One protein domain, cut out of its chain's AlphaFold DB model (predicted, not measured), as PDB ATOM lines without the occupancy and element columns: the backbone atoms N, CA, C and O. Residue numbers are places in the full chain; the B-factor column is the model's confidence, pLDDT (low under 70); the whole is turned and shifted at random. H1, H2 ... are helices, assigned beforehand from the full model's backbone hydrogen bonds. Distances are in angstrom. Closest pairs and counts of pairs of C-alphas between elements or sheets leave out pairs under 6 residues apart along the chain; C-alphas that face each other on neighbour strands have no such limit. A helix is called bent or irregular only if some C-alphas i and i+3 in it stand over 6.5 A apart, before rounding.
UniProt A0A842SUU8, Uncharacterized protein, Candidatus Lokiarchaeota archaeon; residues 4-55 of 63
ATOM      1  N   ARG A   4      48.446  50.559 -28.848       81.38
ATOM      2  CA  ARG A   4      48.896  49.313 -29.485       81.38
ATOM      3  C   ARG A   4      47.744  48.568 -30.156       81.38
ATOM      4  O   ARG A   4      47.932  48.040 -31.251       81.38
ATOM      5  N   ILE A   5      46.564  48.544 -29.531       84.25
ATOM      6  CA  ILE A   5      45.364  47.905 -30.091       84.25
ATOM      7  C   ILE A   5      44.899  48.684 -31.323       84.25
ATOM      8  O   ILE A   5      44.645  48.082 -32.364       84.25
ATOM      9  N   GLU A   6      44.862  50.015 -31.241       86.44
ATOM     10  CA  GLU A   6      44.461  50.871 -32.364       86.44
ATOM     11  C   GLU A   6      45.428  50.755 -33.544       86.44
ATOM     12  O   GLU A   6      44.993  50.538 -34.677       86.44
ATOM     13  N   LYS A   7      46.744  50.784 -33.283       90.00
ATOM     14  CA  LYS A   7      47.761  50.554 -34.315       90.00
ATOM     15  C   LYS A   7      47.585  49.191 -34.983       90.00
ATOM     16  O   LYS A   7      47.626  49.099 -36.208       90.00
ATOM     17  N   ARG A   8      47.332  48.137 -34.200       88.81
ATOM     18  CA  ARG A   8      47.105  46.792 -34.738       88.81
ATOM     19  C   ARG A   8      45.837  46.721 -35.590       88.81
ATOM     20  O   ARG A   8      45.857  46.090 -36.639       88.81
ATOM     21  N   ILE A   9      44.751  47.372 -35.171       91.06
ATOM     22  CA  ILE A   9      43.513  47.454 -35.961       91.06
ATOM     23  C   ILE A   9      43.769  48.176 -37.292       91.06
ATOM     24  O   ILE A   9      43.307  47.702 -38.328       91.06
ATOM     25  N   MET A  10      44.535  49.272 -37.294       93.75
ATOM     26  CA  MET A  10      44.912  49.970 -38.530       93.75
ATOM     27  C   MET A  10      45.742  49.090 -39.474       93.75
ATOM     28  O   MET A  10      45.475  49.062 -40.674       93.75
ATOM     29  N   GLU A  11      46.725  48.352 -38.951       94.56
ATOM     30  CA  GLU A  11      47.533  47.415 -39.746       94.56
ATOM     31  C   GLU A  11      46.668  46.313 -40.379       94.56
ATOM     32  O   GLU A  11      46.846  45.990 -41.554       94.56
ATOM     33  N   LEU A  12      45.696  45.780 -39.631       94.19
ATOM     34  CA  LEU A  12      44.755  44.775 -40.131       94.19
ATOM     35  C   LEU A  12      43.825  45.341 -41.211       94.19
ATOM     36  O   LEU A  12      43.617  44.675 -42.222       94.19
ATOM     37  N   HIS A  13      43.299  46.560 -41.044       95.62
ATOM     38  CA  HIS A  13      42.503  47.211 -42.093       95.62
ATOM     39  C   HIS A  13      43.315  47.396 -43.378       95.62
ATOM     40  O   HIS A  13      42.842  47.030 -44.449       95.62
ATOM     41  N   ARG A  14      44.562  47.869 -43.277       96.50
ATOM     42  CA  ARG A  14      45.432  48.038 -44.450       96.50
ATOM     43  C   ARG A  14      45.723  46.708 -45.151       96.50
ATOM     44  O   ARG A  14      45.765  46.651 -46.375       96.50
ATOM     45  N   ALA A  15      45.926  45.633 -44.390       95.50
ATOM     46  CA  ALA A  15      46.110  44.300 -44.958       95.50
ATOM     47  C   ALA A  15      44.849  43.808 -45.686       95.50
ATOM     48  O   ALA A  15      44.958  43.228 -46.764       95.50
ATOM     49  N   ILE A  16      43.663  44.067 -45.125       96.19
ATOM     50  CA  ILE A  16      42.377  43.755 -45.761       96.19
ATOM     51  C   ILE A  16      42.239  44.496 -47.093       96.19
ATOM     52  O   ILE A  16      41.967  43.851 -48.099       96.19
ATOM     53  N   GLU A  17      42.503  45.804 -47.124       96.50
ATOM     54  CA  GLU A  17      42.421  46.612 -48.350       96.50
ATOM     55  C   GLU A  17      43.325  46.068 -49.464       96.50
ATOM     56  O   GLU A  17      42.886  45.922 -50.601       96.50
ATOM     57  N   ILE A  18      44.573  45.708 -49.138       95.81
ATOM     58  CA  ILE A  18      45.525  45.152 -50.112       95.81
ATOM     59  C   ILE A  18      45.035  43.808 -50.663       95.81
ATOM     60  O   ILE A  18      45.144  43.551 -51.862       95.81
ATOM     61  N   LEU A  19      44.512  42.937 -49.800       93.56
ATOM     62  CA  LEU A  19      44.029  41.616 -50.201       93.56
ATOM     63  C   LEU A  19      42.741  41.699 -51.033       93.56
ATOM     64  O   LEU A  19      42.599  40.959 -52.007       93.56
ATOM     65  N   GLU A  20      41.824  42.606 -50.691       94.75
ATOM     66  CA  GLU A  20      40.610  42.863 -51.473       94.75
ATOM     67  C   GLU A  20      40.945  43.487 -52.836       94.75
ATOM     68  O   GLU A  20      40.417  43.040 -53.853       94.75
ATOM     69  N   ASP A  21      41.875  44.445 -52.893       95.44
ATOM     70  CA  ASP A  21      42.368  45.018 -54.152       95.44
ATOM     71  C   ASP A  21      43.042  43.954 -55.033       95.44
ATOM     72  O   ASP A  21      42.781  43.882 -56.237       95.44
ATOM     73  N   HIS A  22      43.847  43.069 -54.437       91.62
ATOM     74  CA  HIS A  22      44.481  41.969 -55.158       91.62
ATOM     75  C   HIS A  22      43.449  40.993 -55.739       91.62
ATOM     76  O   HIS A  22      43.556  40.616 -56.906       91.62
ATOM     77  N   LEU A  23      42.419  40.619 -54.973       92.12
ATOM     78  CA  LEU A  23      41.327  39.784 -55.479       92.12
ATOM     79  C   LEU A  23      40.524  40.481 -56.578       92.12
ATOM     80  O   LEU A  23      40.184  39.844 -57.570       92.12
ATOM     81  N   ASN A  24      40.251  41.776 -56.441       92.81
ATOM     82  CA  ASN A  24      39.509  42.523 -57.454       92.81
ATOM     83  C   ASN A  24      40.287  42.640 -58.772       92.81
ATOM     84  O   ASN A  24      39.693  42.545 -59.843       92.81
ATOM     85  N   LYS A  25      41.612  42.820 -58.710       92.56
ATOM     86  CA  LYS A  25      42.465  42.974 -59.901       92.56
ATOM     87  C   LYS A  25      42.859  41.652 -60.546       92.56
ATOM     88  O   LYS A  25      42.927  41.565 -61.769       92.56
ATOM     89  N   TYR A  26      43.156  40.640 -59.736       90.81
ATOM     90  CA  TYR A  26      43.789  39.404 -60.197       90.81
ATOM     91  C   TYR A  26      42.964  38.152 -59.921       90.81
ATOM     92  O   TYR A  26      43.368  37.086 -60.368       90.81
ATOM     93  N   GLY A  27      41.817  38.249 -59.243       84.56
ATOM     94  CA  GLY A  27      41.007  37.098 -58.830       84.56
ATOM     95  C   GLY A  27      40.621  36.157 -59.971       84.56
ATOM     96  O   GLY A  27      40.567  34.951 -59.765       84.56
ATOM     97  N   SER A  28      40.426  36.688 -61.180       88.31
ATOM     98  CA  SER A  28      40.135  35.896 -62.386       88.31
ATOM     99  C   SER A  28      41.368  35.228 -63.013       88.31
ATOM    100  O   SER A  28      41.217  34.360 -63.867       88.31
ATOM    101  N   ASN A  29      42.576  35.644 -62.619       91.25
ATOM    102  CA  ASN A  29      43.864  35.227 -63.189       91.25
ATOM    103  C   ASN A  29      44.687  34.333 -62.243       91.25
ATOM    104  O   ASN A  29      45.756  33.860 -62.628       91.25
ATOM    105  N   ILE A  30      44.221  34.128 -61.012       89.44
ATOM    106  CA  ILE A  30      44.848  33.252 -60.017       89.44
ATOM    107  C   ILE A  30      44.015  31.983 -59.834       89.44
ATOM    108  O   ILE A  30      42.834  31.939 -60.177       89.44
ATOM    109  N   ASN A  31      44.630  30.923 -59.314       90.81
ATOM    110  CA  ASN A  31      43.922  29.659 -59.126       90.81
ATOM    111  C   ASN A  31      42.929  29.713 -57.944       90.81
ATOM    112  O   ASN A  31      43.016  30.571 -57.060       90.81
ATOM    113  N   SER A  32      41.979  28.772 -57.925       88.31
ATOM    114  CA  SER A  32      40.935  28.674 -56.892       88.31
ATOM    115  C   SER A  32      41.497  28.580 -55.474       88.31
ATOM    116  O   SER A  32      40.900  29.115 -54.538       88.31
ATOM    117  N   ASP A  33      42.651  27.936 -55.313       92.25
ATOM    118  CA  ASP A  33      43.279  27.716 -54.011       92.25
ATOM    119  C   ASP A  33      43.857  29.020 -53.454       92.25
ATOM    120  O   ASP A  33      43.676  29.330 -52.279       92.25
ATOM    121  N   GLN A  34      44.477  29.841 -54.305       89.62
ATOM    122  CA  GLN A  34      44.951  31.180 -53.951       89.62
ATOM    123  C   GLN A  34      43.787  32.112 -53.602       89.62
ATOM    124  O   GLN A  34      43.865  32.834 -52.609       89.62
ATOM    125  N   VAL A  35      42.682  32.068 -54.360       90.94
ATOM    126  CA  VAL A  35      41.466  32.835 -54.028       90.94
ATOM    127  C   VAL A  35      40.925  32.427 -52.660       90.94
ATOM    128  O   VAL A  35      40.609  33.292 -51.841       90.94
ATOM    129  N   THR A  36      40.832  31.121 -52.406       93.88
ATOM    130  CA  THR A  36      40.344  30.572 -51.132       93.88
ATOM    131  C   THR A  36      41.250  30.998 -49.984       93.88
ATOM    132  O   THR A  36      40.773  31.577 -49.014       93.88
ATOM    133  N   PHE A  37      42.568  30.861 -50.145       93.38
ATOM    134  CA  PHE A  37      43.544  31.313 -49.158       93.38
ATOM    135  C   PHE A  37      43.388  32.802 -48.816       93.38
ATOM    136  O   PHE A  37      43.402  33.175 -47.643       93.38
ATOM    137  N   ILE A  38      43.231  33.670 -49.822       91.69
ATOM    138  CA  ILE A  38      43.067  35.107 -49.579       91.69
ATOM    139  C   ILE A  38      41.745  35.387 -48.848       91.69
ATOM    140  O   ILE A  38      41.729  36.195 -47.917       91.69
ATOM    141  N   ARG A  39      40.654  34.704 -49.213       93.38
ATOM    142  CA  ARG A  39      39.357  34.825 -48.526       93.38
ATOM    143  C   ARG A  39      39.442  34.390 -47.065       93.38
ATOM    144  O   ARG A  39      39.015  35.150 -46.197       93.38
ATOM    145  N   ASP A  40      40.083  33.262 -46.782       96.31
ATOM    146  CA  ASP A  40      40.283  32.772 -45.414       96.31
ATOM    147  C   ASP A  40      41.084  33.777 -44.571       96.31
ATOM    148  O   ASP A  40      40.767  34.044 -43.408       96.31
ATOM    149  N   LYS A  41      42.118  34.398 -45.161       94.81
ATOM    150  CA  LYS A  41      42.894  35.458 -44.496       94.81
ATOM    151  C   LYS A  41      42.057  36.703 -44.219       94.81
ATOM    152  O   LYS A  41      42.166  37.264 -43.128       94.81
ATOM    153  N   LEU A  42      41.212  37.117 -45.161       94.81
ATOM    154  CA  LEU A  42      40.300  38.244 -44.976       94.81
ATOM    155  C   LEU A  42      39.321  37.998 -43.825       94.81
ATOM    156  O   LEU A  42      39.149  38.874 -42.976       94.81
ATOM    157  N   GLU A  43      38.714  36.813 -43.759       96.44
ATOM    158  CA  GLU A  43      37.811  36.453 -42.663       96.44
ATOM    159  C   GLU A  43      38.531  36.447 -41.312       96.44
ATOM    160  O   GLU A  43      38.023  37.005 -40.333       96.44
ATOM    161  N   LEU A  44      39.745  35.893 -41.261       96.56
ATOM    162  CA  LEU A  44      40.560  35.866 -40.050       96.56
ATOM    163  C   LEU A  44      40.877  37.281 -39.549       96.56
ATOM    164  O   LEU A  44      40.690  37.561 -38.363       96.56
ATOM    165  N   TYR A  45      41.291  38.194 -40.429       95.44
ATOM    166  CA  TYR A  45      41.600  39.575 -40.044       95.44
ATOM    167  C   TYR A  45      40.353  40.361 -39.625       95.44
ATOM    168  O   TYR A  45      40.389  41.079 -38.622       95.44
ATOM    169  N   LYS A  46      39.221  40.180 -40.317       93.44
ATOM    170  CA  LYS A  46      37.936  40.791 -39.930       93.44
ATOM    171  C   LYS A  46      37.487  40.303 -38.548       93.44
ATOM    172  O   LYS A  46      37.065  41.108 -37.712       93.44
ATOM    173  N   ARG A  47      37.648  39.007 -38.261       94.56
ATOM    174  CA  ARG A  47      37.378  38.424 -36.938       94.56
ATOM    175  C   ARG A  47      38.321  38.972 -35.865       94.56
ATOM    176  O   ARG A  47      37.861  39.299 -34.773       94.56
ATOM    177  N   GLU A  48      39.610  39.111 -36.172       92.88
ATOM    178  CA  GLU A  48      40.625  39.660 -35.263       92.88
ATOM    179  C   GLU A  48      40.284  41.096 -34.827       92.88
ATOM    180  O   GLU A  48      40.369  41.419 -33.637       92.88
ATOM    181  N   ILE A  49      39.856  41.936 -35.777       91.69
ATOM    182  CA  ILE A  49      39.405  43.310 -35.521       91.69
ATOM    183  C   ILE A  49      38.169  43.314 -34.627       91.69
ATOM    184  O   ILE A  49      38.131  44.071 -33.659       91.69
ATOM    185  N   LYS A  50      37.174  42.468 -34.927       90.62
ATOM    186  CA  LYS A  50      35.945  42.374 -34.129       90.62
ATOM    187  C   LYS A  50      36.263  42.037 -32.671       90.62
ATOM    188  O   LYS A  50      35.891  42.796 -31.789       90.62
ATOM    189  N   ILE A  51      37.070  41.000 -32.433       89.31
ATOM    190  CA  ILE A  51      37.502  40.604 -31.081       89.31
ATOM    191  C   ILE A  51      38.211  41.758 -30.357       89.31
ATOM    192  O   ILE A  51      37.942  42.002 -29.188       89.31
ATOM    193  N   ARG A  52      39.108  42.483 -31.038       84.56
ATOM    194  CA  ARG A  52      39.864  43.600 -30.440       84.56
ATOM    195  C   ARG A  52      39.008  44.827 -30.140       84.56
ATOM    196  O   ARG A  52      39.329  45.547 -29.203       84.56
ATOM    197  N   LYS A  53      37.954  45.068 -30.925       82.19
ATOM    198  CA  LYS A  53      36.972  46.133 -30.677       82.19
ATOM    199  C   LYS A  53      35.986  45.758 -29.569       82.19
ATOM    200  O   LYS A  53      35.616  46.626 -28.788       82.19
ATOM    201  N   ASP A  54      35.594  44.486 -29.504       81.00
ATOM    202  CA  ASP A  54      34.676  43.949 -28.493       81.00
ATOM    203  C   ASP A  54      35.357  43.728 -27.130       81.00
ATOM    204  O   ASP A  54      34.671  43.612 -26.118       81.00
ATOM    205  N   PHE A  55      36.694  43.676 -27.069       69.19
ATOM    206  CA  PHE A  55      37.416  43.554 -25.802       69.19
ATOM    207  C   PHE A  55      37.303  44.870 -25.012       69.19
ATOM    208  O   PHE A  55      37.850  45.891 -25.445       69.19
TER     209      PHE A  55
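AT A GLANCE: This is residues 4 to 55 of the 63 residues of an uncharacterized protein of Candidatus Lokiarchaeota archaeon (UniProt A0A842SUU8). The model is a helical hairpin: two long helices of equal residue count, H1 and H2, side by side and running opposite ways, with the chain folding back between them through residues 27 to 31 at one end. The two helices make the length of a rod, and the first and last printed residues lie at the end away from the turn. The printed part has 52 residues, with two named helices in the order H1, H2 and no named strand, and the class is all helix. It is only just loose, close to compact, with a radius of gyration of the C-alphas of 12.3 A, and the C-alphas span 38 by 15 by 11 A.

HOW THE PARTS SIT: H1, residues 4 to 26, and H2, residues 32 to 54, touch, with 15 pairs of C-alphas within 8 A. The closest C-alphas of the two are those of Ile 9 and Ile 49, 5.9 A apart. Their lines stand at a shallow tilt of 24 degrees and they run opposite ways. Their centres are 9.9 A apart. A tight link of 5 residues joins them, and the two form a helical hairpin. In H1 and H2 every O i to N i+4 pair is within hydrogen-bond range.

IN THESE COORDINATES: H1 begins at C-alpha 4, at (48.896, 49.313, -29.485), and ends at C-alpha 26, at (43.789, 39.404, -60.197), a length of 32.7 A. H2 measures 32.8 A from C-alpha 32 to C-alpha 54, and ends at (34.676, 43.949, -28.493). Neither helix is bent.

THE WHOLE: The two C-alphas farthest apart are those of Asn 29 and Phe 55, at 38.8 A, while those of Arg 4 and Phe 55, the first and last printed, are 13.4 A apart. The printed part has no cut and no long link. The mean pLDDT of the printed part is 91.3, and residue 55 is the one printed residue under 70.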